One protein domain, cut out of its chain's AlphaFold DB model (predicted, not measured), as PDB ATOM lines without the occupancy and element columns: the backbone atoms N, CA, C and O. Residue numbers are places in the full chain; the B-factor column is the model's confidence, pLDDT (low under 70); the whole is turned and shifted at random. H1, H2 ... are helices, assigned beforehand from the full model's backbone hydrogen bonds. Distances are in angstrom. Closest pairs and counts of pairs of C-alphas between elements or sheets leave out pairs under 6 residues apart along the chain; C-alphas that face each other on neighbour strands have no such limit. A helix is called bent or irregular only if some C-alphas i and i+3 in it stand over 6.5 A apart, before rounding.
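What this domain is: This is residues 63 to 127 of the 127 residues of an uncharacterized protein of Rhizophagus irregularis (UniProt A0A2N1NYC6). Helix H4 makes the long axis, with H1 across its start, H2 beside it and residues 119 to 127 sticking out. The printed part has 65 residues, four named helices, H1 to H4 in order, and no named strand: all helix. It is only just compact, close to loose, radius of gyration of the C-alphas 12.7 A, spanning 42 by 27 by 18 A.

Where its parts are: Find C-alpha 64 at (2.180, -12.307, -32.808); H1 runs 16.9 A to residue 75. H2 is residues 88 to 94, H3 101 to 104. H4 runs 26.2 A from residue 107 to C-alpha 124 at (6.146, 0.086, -53.767).

How they stand to each other: H1 touches H4 about perpendicular, 77 degrees; C-alphas 66 and 109 are closest, 5.0 A. H2 touches H4, opposite ways at a shallow tilt of 15 degrees; C-alphas 92 and 111 are closest, 6.6 A. H3 and H4 meet only through their link. H1, H2 and H4 have every O i to N i+4 pair within hydrogen-bond range.

The domain as a whole: The printed part has no cut. Residues 76 to 87 are a long link; pLDDT is under 70 at 77 and 123 to 127.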
ATOM      1  N   SER A  63       0.131  -8.092 -34.406       88.12
ATOM      2  CA  SER A  63       0.832  -8.745 -33.295       88.12
ATOM      3  C   SER A  63       1.101 -10.224 -33.574       88.12
ATOM      4  O   SER A  63       0.518 -10.822 -34.478       88.12
ATOM      5  N   THR A  64       1.950 -10.852 -32.758       84.12
ATOM      6  CA  THR A  64       2.180 -12.307 -32.808       84.12
ATOM      7  C   THR A  64       0.892 -13.103 -32.546       84.12
ATOM      8  O   THR A  64       0.655 -14.127 -33.183       84.12
ATOM      9  N   ASN A  65      -0.008 -12.587 -31.702       86.12
ATOM     10  CA  ASN A  65      -1.341 -13.162 -31.491       86.12
ATOM     11  C   ASN A  65      -2.225 -13.075 -32.742       86.12
ATOM     12  O   ASN A  65      -2.929 -14.033 -33.061       86.12
ATOM     13  N   ASP A  66      -2.181 -11.951 -33.462       87.81
ATOM     14  CA  ASP A  66      -2.906 -11.806 -34.727       87.81
ATOM     15  C   ASP A  66      -2.407 -12.846 -35.746       87.81
ATOM     16  O   ASP A  66      -3.223 -13.525 -36.369       87.81
ATOM     17  N   LEU A  67      -1.086 -13.063 -35.844       85.94
ATOM     18  CA  LEU A  67      -0.507 -14.113 -36.696       85.94
ATOM     19  C   LEU A  67      -1.014 -15.512 -36.324       85.94
ATOM     20  O   LEU A  67      -1.368 -16.291 -37.211       85.94
ATOM     21  N   LYS A  68      -1.113 -15.816 -35.026       85.75
ATOM     22  CA  LYS A  68      -1.651 -17.097 -34.546       85.75
ATOM     23  C   LYS A  68      -3.098 -17.308 -34.972       85.75
ATOM     24  O   LYS A  68      -3.469 -18.394 -35.415       85.75
ATOM     25  N   LEU A  69      -3.920 -16.270 -34.868       88.94
ATOM     26  CA  LEU A  69      -5.311 -16.324 -35.304       88.94
ATOM     27  C   LEU A  69      -5.426 -16.494 -36.824       88.94
ATOM     28  O   LEU A  69      -6.253 -17.283 -37.277       88.94
ATOM     29  N   LEU A  70      -4.575 -15.829 -37.610       87.69
ATOM     30  CA  LEU A  70      -4.531 -15.997 -39.068       87.69
ATOM     31  C   LEU A  70      -4.123 -17.417 -39.471       87.69
ATOM     32  O   LEU A  70      -4.727 -17.994 -40.373       87.69
ATOM     33  N   GLN A  71      -3.152 -18.007 -38.771       84.94
ATOM     34  CA  GLN A  71      -2.754 -19.396 -38.997       84.94
ATOM     35  C   GLN A  71      -3.917 -20.361 -38.740       84.94
ATOM     36  O   GLN A  71      -4.213 -21.205 -39.581       84.94
ATOM     37  N   GLN A  72      -4.658 -20.172 -37.644       85.88
ATOM     38  CA  GLN A  72      -5.846 -20.985 -37.369       85.88
ATOM     39  C   GLN A  72      -6.924 -20.862 -38.454       85.88
ATOM     40  O   GLN A  72      -7.627 -21.833 -38.723       85.88
ATOM     41  N   VAL A  73      -7.089 -19.682 -39.061       83.81
ATOM     42  CA  VAL A  73      -8.045 -19.474 -40.164       83.81
ATOM     43  C   VAL A  73      -7.625 -20.230 -41.417       83.81
ATOM     44  O   VAL A  73      -8.493 -20.790 -42.088       83.81
ATOM     45  N   MET A  74      -6.323 -20.274 -41.724       79.19
ATOM     46  CA  MET A  74      -5.813 -21.094 -42.827       79.19
ATOM     47  C   MET A  74      -6.134 -22.574 -42.597       79.19
ATOM     48  O   MET A  74      -6.660 -23.226 -43.495       79.19
ATOM     49  N   ASP A  75      -5.914 -23.071 -41.378       76.50
ATOM     50  CA  ASP A  75      -6.141 -24.481 -41.037       76.50
ATOM     51  C   ASP A  75      -7.640 -24.855 -40.988       76.50
ATOM     52  O   ASP A  75      -8.025 -25.964 -41.356       76.50
ATOM     53  N   LYS A  76      -8.518 -23.935 -40.555       76.25
ATOM     54  CA  LYS A  76      -9.971 -24.170 -40.397       76.25
ATOM     55  C   LYS A  76     -10.812 -23.880 -41.644       76.25
ATOM     56  O   LYS A  76     -12.036 -23.986 -41.568       76.25
ATOM     57  N   SER A  77     -10.179 -23.558 -42.773       68.31
ATOM     58  CA  SER A  77     -10.805 -23.020 -43.987       68.31
ATOM     59  C   SER A  77     -11.304 -21.577 -43.843       68.31
ATOM     60  O   SER A  77     -12.070 -21.216 -42.949       68.31
ATOM     61  N   ASN A  78     -10.911 -20.741 -44.801       74.38
ATOM     62  CA  ASN A  78     -11.204 -19.311 -44.847       74.38
ATOM     63  C   ASN A  78     -12.386 -18.953 -45.770       74.38
ATOM     64  O   ASN A  78     -12.634 -17.774 -46.010       74.38
ATOM     65  N   VAL A  79     -13.156 -19.939 -46.245       78.62
ATOM     66  CA  VAL A  79     -14.266 -19.764 -47.212       78.62
ATOM     67  C   VAL A  79     -15.348 -18.774 -46.768       78.62
ATOM     68  O   VAL A  79     -16.081 -18.227 -47.589       78.62
ATOM     69  N   LYS A  80     -15.456 -18.513 -45.461       80.62
ATOM     70  CA  LYS A  80     -16.379 -17.507 -44.913       80.62
ATOM     71  C   LYS A  80     -15.900 -16.074 -45.172       80.62
ATOM     72  O   LYS A  80     -16.724 -15.175 -45.276       80.62
ATOM     73  N   PHE A  81     -14.591 -15.880 -45.304       81.31
ATOM     74  CA  PHE A  81     -13.929 -14.587 -45.491       81.31
ATOM     75  C   PHE A  81     -13.352 -14.406 -46.904       81.31
ATOM     76  O   PHE A  81     -12.933 -13.307 -47.255       81.31
ATOM     77  N   GLN A  82     -13.316 -15.469 -47.713       80.31
ATOM     78  CA  GLN A  82     -12.711 -15.470 -49.042       80.31
ATOM     79  C   GLN A  82     -13.714 -15.860 -50.134       80.31
ATOM     80  O   GLN A  82     -14.451 -16.839 -50.018       80.31
ATOM     81  N   SER A  83     -13.663 -15.128 -51.247       78.50
ATOM     82  CA  SER A  83     -14.100 -15.570 -52.579       78.50
ATOM     83  C   SER A  83     -12.904 -15.754 -53.503       78.50
ATOM     84  O   SER A  83     -11.875 -15.095 -53.348       78.50
ATOM     85  N   ASN A  84     -13.061 -16.611 -54.508       80.06
ATOM     86  CA  ASN A  84     -12.125 -16.655 -55.627       80.06
ATOM     87  C   ASN A  84     -12.133 -15.310 -56.369       80.06
ATOM     88  O   ASN A  84     -13.193 -14.708 -56.530       80.06
ATOM     89  N   ASN A  85     -10.959 -14.878 -56.835       82.88
ATOM     90  CA  ASN A  85     -10.758 -13.678 -57.659       82.88
ATOM     91  C   ASN A  85     -11.242 -12.352 -57.045       82.88
ATOM     92  O   ASN A  85     -11.526 -11.415 -57.784       82.88
ATOM     93  N   GLN A  86     -11.315 -12.253 -55.715       86.94
ATOM     94  CA  GLN A  86     -11.678 -10.999 -55.053       86.94
ATOM     95  C   GLN A  86     -10.525  -9.986 -55.062       86.94
ATOM     96  O   GLN A  86      -9.362 -10.334 -54.836       86.94
ATOM     97  N   THR A  87     -10.864  -8.721 -55.266       88.44
ATOM     98  CA  THR A  87      -9.984  -7.573 -55.036       88.44
ATOM     99  C   THR A  87      -9.746  -7.355 -53.539       88.44
ATOM    100  O   THR A  87     -10.465  -7.874 -52.681       88.44
ATOM    101  N   LEU A  88      -8.732  -6.552 -53.199       86.56
ATOM    102  CA  LEU A  88      -8.427  -6.213 -51.805       86.56
ATOM    103  C   LEU A  88      -9.590  -5.475 -51.118       86.56
ATOM    104  O   LEU A  88      -9.841  -5.677 -49.931       86.56
ATOM    105  N   GLU A  89     -10.316  -4.653 -51.874       87.38
ATOM    106  CA  GLU A  89     -11.467  -3.899 -51.382       87.38
ATOM    107  C   GLU A  89     -12.682  -4.804 -51.155       87.38
ATOM    108  O   GLU A  89     -13.291  -4.746 -50.089       87.38
ATOM    109  N   GLU A  90     -12.968  -5.728 -52.077       90.12
ATOM    110  CA  GLU A  90     -14.007  -6.752 -51.893       90.12
ATOM    111  C   GLU A  90     -13.703  -7.669 -50.704       90.12
ATOM    112  O   GLU A  90     -14.591  -7.957 -49.900       90.12
ATOM    113  N   ALA A  91     -12.440  -8.079 -50.542       88.94
ATOM    114  CA  ALA A  91     -12.004  -8.857 -49.386       88.94
ATOM    115  C   ALA A  91     -12.263  -8.104 -48.072       88.94
ATOM    116  O   ALA A  91     -12.732  -8.700 -47.104       88.94
ATOM    117  N   ASN A  92     -11.995  -6.795 -48.043       88.62
ATOM    118  CA  ASN A  92     -12.229  -5.965 -46.865       88.62
ATOM    119  C   ASN A  92     -13.728  -5.781 -46.585       88.62
ATOM    120  O   ASN A  92     -14.162  -5.908 -45.441       88.62
ATOM    121  N   MET A  93     -14.532  -5.558 -47.629       89.19
ATOM    122  CA  MET A  93     -15.989  -5.447 -47.523       89.19
ATOM    123  C   MET A  93     -16.626  -6.725 -46.964       89.19
ATOM    124  O   MET A  93     -17.499  -6.669 -46.099       89.19
ATOM    125  N   ARG A  94     -16.127  -7.894 -47.369       88.88
ATOM    126  CA  ARG A  94     -16.618  -9.187 -46.886       88.88
ATOM    127  C   ARG A  94     -16.390  -9.411 -45.389       88.88
ATOM    128  O   ARG A  94     -17.116 -10.171 -44.752       88.88
ATOM    129  N   LEU A  95     -15.424  -8.724 -44.774       89.44
ATOM    130  CA  LEU A  95     -15.214  -8.801 -43.323       89.44
ATOM    131  C   LEU A  95     -16.342  -8.135 -42.521       89.44
ATOM    132  O   LEU A  95     -16.462  -8.399 -41.320       89.44
ATOM    133  N   TYR A  96     -17.199  -7.327 -43.146       89.31
ATOM    134  CA  TYR A  96     -18.381  -6.762 -42.492       89.31
ATOM    135  C   TYR A  96     -19.566  -7.737 -42.461       89.31
ATOM    136  O   TYR A  96     -20.410  -7.614 -41.572       89.31
ATOM    137  N   ASP A  97     -19.575  -8.765 -43.314       89.75
ATOM    138  CA  ASP A  97     -20.655  -9.752 -43.367       89.75
ATOM    139  C   ASP A  97     -20.816 -10.503 -42.037       89.75
ATOM    140  O   ASP A  97     -19.830 -10.787 -41.342       89.75
ATOM    141  N   PRO A  98     -22.048 -10.848 -41.630       89.06
ATOM    142  CA  PRO A  98     -22.269 -11.608 -40.412       89.06
ATOM    143  C   PRO A  98     -21.601 -12.986 -40.503       89.06
ATOM    144  O   PRO A  98     -21.758 -13.722 -41.473       89.06
ATOM    145  N   VAL A  99     -20.875 -13.360 -39.447       88.69
ATOM    146  CA  VAL A  99     -20.243 -14.679 -39.307       88.69
ATOM    147  C   VAL A  99     -20.635 -15.310 -37.972       88.69
ATOM    148  O   VAL A  99     -20.951 -14.580 -37.023       88.69
ATOM    149  N   PRO A 100     -20.587 -16.652 -37.855       89.00
ATOM    150  CA  PRO A 100     -20.807 -17.336 -36.586       89.00
ATOM    151  C   PRO A 100     -19.899 -16.799 -35.480       89.00
ATOM    152  O   PRO A 100     -18.766 -16.395 -35.750       89.00
ATOM    153  N   LYS A 101     -20.379 -16.834 -34.234       88.94
ATOM    154  CA  LYS A 101     -19.693 -16.262 -33.064       88.94
ATOM    155  C   LYS A 101     -18.235 -16.721 -32.949       88.94
ATOM    156  O   LYS A 101     -17.343 -15.890 -32.811       88.94
ATOM    157  N   ASP A 102     -17.987 -18.010 -33.147       86.81
ATOM    158  CA  ASP A 102     -16.650 -18.616 -33.060       86.81
ATOM    159  C   ASP A 102     -15.691 -18.150 -34.165       86.81
ATOM    160  O   ASP A 102     -14.487 -18.367 -34.086       86.81
ATOM    161  N   SER A 103     -16.212 -17.529 -35.225       88.25
ATOM    162  CA  SER A 103     -15.428 -16.973 -36.329       88.25
ATOM    163  C   SER A 103     -15.190 -15.464 -36.188       88.25
ATOM    164  O   SER A 103     -14.349 -14.917 -36.893       88.25
ATOM    165  N   GLN A 104     -15.886 -14.772 -35.278       89.69
ATOM    166  CA  GLN A 104     -15.757 -13.314 -35.112       89.69
ATOM    167  C   GLN A 104     -14.363 -12.896 -34.636       89.69
ATOM    168  O   GLN A 104     -13.871 -11.840 -35.030       89.69
ATOM    169  N   VAL A 105     -13.705 -13.756 -33.856       91.00
ATOM    170  CA  VAL A 105     -12.335 -13.578 -33.344       91.00
ATOM    171  C   VAL A 105     -11.320 -13.349 -34.472       91.00
ATOM    172  O   VAL A 105     -10.315 -12.674 -34.273       91.00
ATOM    173  N   TYR A 106     -11.599 -13.862 -35.671       90.75
ATOM    174  CA  TYR A 106     -10.707 -13.773 -36.821       90.75
ATOM    175  C   TYR A 106     -10.862 -12.482 -37.633       90.75
ATOM    176  O   TYR A 106      -9.980 -12.157 -38.424       90.75
ATOM    177  N   LYS A 107     -11.945 -11.715 -37.447       91.44
ATOM    178  CA  LYS A 107     -12.170 -10.484 -38.221       91.44
ATOM    179  C   LYS A 107     -11.108  -9.408 -37.962       91.44
ATOM    180  O   LYS A 107     -10.535  -8.940 -38.945       91.44
ATOM    181  N   PRO A 108     -10.788  -9.036 -36.705       92.06
ATOM    182  CA  PRO A 108      -9.773  -8.017 -36.448       92.06
ATOM    183  C   PRO A 108      -8.396  -8.315 -37.074       92.06
ATOM    184  O   PRO A 108      -7.873  -7.434 -37.759       92.06
ATOM    185  N   PRO A 109      -7.801  -9.520 -36.926       91.44
ATOM    186  CA  PRO A 109      -6.502  -9.799 -37.536       91.44
ATOM    187  C   PRO A 109      -6.555  -9.813 -39.070       91.44
ATOM    188  O   PRO A 109      -5.605  -9.366 -39.718       91.44
ATOM    189  N   LEU A 110      -7.668 -10.250 -39.674       91.25
ATOM    190  CA  LEU A 110      -7.862 -10.170 -41.127       91.25
ATOM    191  C   LEU A 110      -7.911  -8.710 -41.607       91.25
ATOM    192  O   LEU A 110      -7.212  -8.368 -42.557       91.25
ATOM    193  N   GLN A 111      -8.652  -7.834 -40.921       91.06
ATOM    194  CA  GLN A 111      -8.737  -6.405 -41.263       91.06
ATOM    195  C   GLN A 111      -7.368  -5.720 -41.199       91.06
ATOM    196  O   GLN A 111      -6.974  -5.032 -42.142       91.06
ATOM    197  N   LYS A 112      -6.615  -5.953 -40.117       90.94
ATOM    198  CA  LYS A 112      -5.249  -5.432 -39.960       90.94
ATOM    199  C   LYS A 112      -4.342  -5.881 -41.102       90.94
ATOM    200  O   LYS A 112      -3.646  -5.060 -41.693       90.94
ATOM    201  N   THR A 113      -4.411  -7.161 -41.469       89.19
ATOM    202  CA  THR A 113      -3.595  -7.734 -42.549       89.19
ATOM    203  C   THR A 113      -3.925  -7.113 -43.906       89.19
ATOM    204  O   THR A 113      -3.017  -6.735 -44.643       89.19
ATOM    205  N   LEU A 114      -5.209  -6.938 -44.238       89.44
ATOM    206  CA  LEU A 114      -5.613  -6.257 -45.478       89.44
ATOM    207  C   LEU A 114      -5.158  -4.787 -45.492       89.44
ATOM    208  O   LEU A 114      -4.713  -4.275 -46.527       89.44
ATOM    209  N   GLY A 115      -5.211  -4.118 -44.337       88.38
ATOM    210  CA  GLY A 115      -4.668  -2.774 -44.147       88.38
ATOM    211  C   GLY A 115      -3.153  -2.709 -44.367       88.38
ATOM    212  O   GLY A 115      -2.674  -1.830 -45.083       88.38
ATOM    213  N   ALA A 116      -2.401  -3.666 -43.820       87.06
ATOM    214  CA  ALA A 116      -0.956  -3.789 -44.001       87.06
ATOM    215  C   ALA A 116      -0.580  -3.989 -45.478       87.06
ATOM    216  O   ALA A 116       0.253  -3.254 -46.006       87.06
ATOM    217  N   ILE A 117      -1.265  -4.905 -46.174       85.81
ATOM    218  CA  ILE A 117      -1.077  -5.148 -47.614       85.81
ATOM    219  C   ILE A 117      -1.330  -3.863 -48.412       85.81
ATOM    220  O   ILE A 117      -0.527  -3.495 -49.270       85.81
ATOM    221  N   SER A 118      -2.407  -3.139 -48.089       83.25
ATOM    222  CA  SER A 118      -2.726  -1.856 -48.727       83.25
ATOM    223  C   SER A 118      -1.616  -0.818 -48.528       83.25
ATOM    224  O   SER A 118      -1.285  -0.082 -49.459       83.25
ATOM    225  N   LYS A 119      -1.044  -0.735 -47.316       82.44
ATOM    226  CA  LYS A 119       0.065   0.177 -46.990       82.44
ATOM    227  C   LYS A 119       1.322  -0.193 -47.789       82.44
ATOM    228  O   LYS A 119       1.897   0.679 -48.433       82.44
ATOM    229  N   TRP A 120       1.708  -1.468 -47.814       80.31
ATOM    230  CA  TRP A 120       2.900  -1.928 -48.539       80.31
ATOM    231  C   TRP A 120       2.801  -1.725 -50.048       80.31
ATOM    232  O   TRP A 120       3.744  -1.217 -50.650       80.31
ATOM    233  N   HIS A 121       1.648  -2.022 -50.650       76.31
ATOM    234  CA  HIS A 121       1.458  -1.849 -52.091       76.31
ATOM    235  C   HIS A 121       1.565  -0.374 -52.519       76.31
ATOM    236  O   HIS A 121       2.109  -0.057 -53.574       76.31
ATOM    237  N   LYS A 122       1.097   0.559 -51.676       70.81
ATOM    238  CA  LYS A 122       1.258   2.006 -51.912       70.81
ATOM    239  C   LYS A 122       2.710   2.467 -51.786       70.81
ATOM    240  O   LYS A 122       3.100   3.403 -52.481       70.81
ATOM    241  N   SER A 123       3.496   1.841 -50.913       59.94
ATOM    242  CA  SER A 123       4.917   2.163 -50.745       59.94
ATOM    243  C   SER A 123       5.760   1.717 -51.941       59.94
ATOM    244  O   SER A 123       6.704   2.412 -52.298       59.94
ATOM    245  N   THR A 124       5.403   0.612 -52.605       57.56
ATOM    246  CA  THR A 124       6.146   0.086 -53.767       57.56
ATOM    247  C   THR A 124       5.845   0.805 -55.084       57.56
ATOM    248  O   THR A 124       6.672   0.783 -55.988       57.56
ATOM    249  N   SER A 125       4.694   1.475 -55.212       53.19
ATOM    250  CA  SER A 125       4.323   2.245 -56.417       53.19
ATOM    251  C   SER A 125       4.955   3.646 -56.502       53.19
ATOM    252  O   SER A 125       4.606   4.411 -57.397       53.19
ATOM    253  N   LYS A 126       5.835   4.018 -55.564       49.38
ATOM    254  CA  LYS A 126       6.501   5.334 -55.505       49.38
ATOM    255  C   LYS A 126       7.961   5.323 -55.993       49.38
ATOM    256  O   LYS A 126       8.701   6.253 -55.680       49.38
ATOM    257  N   THR A 127       8.359   4.311 -56.757       40.19
ATOM    258  CA  THR A 127       9.707   4.168 -57.339       40.19
ATOM    259  C   THR A 127       9.611   4.154 -58.850       40.19
ATOM    260  O   THR A 127      10.473   4.795 -59.486       40.19
TER     261      THR A 127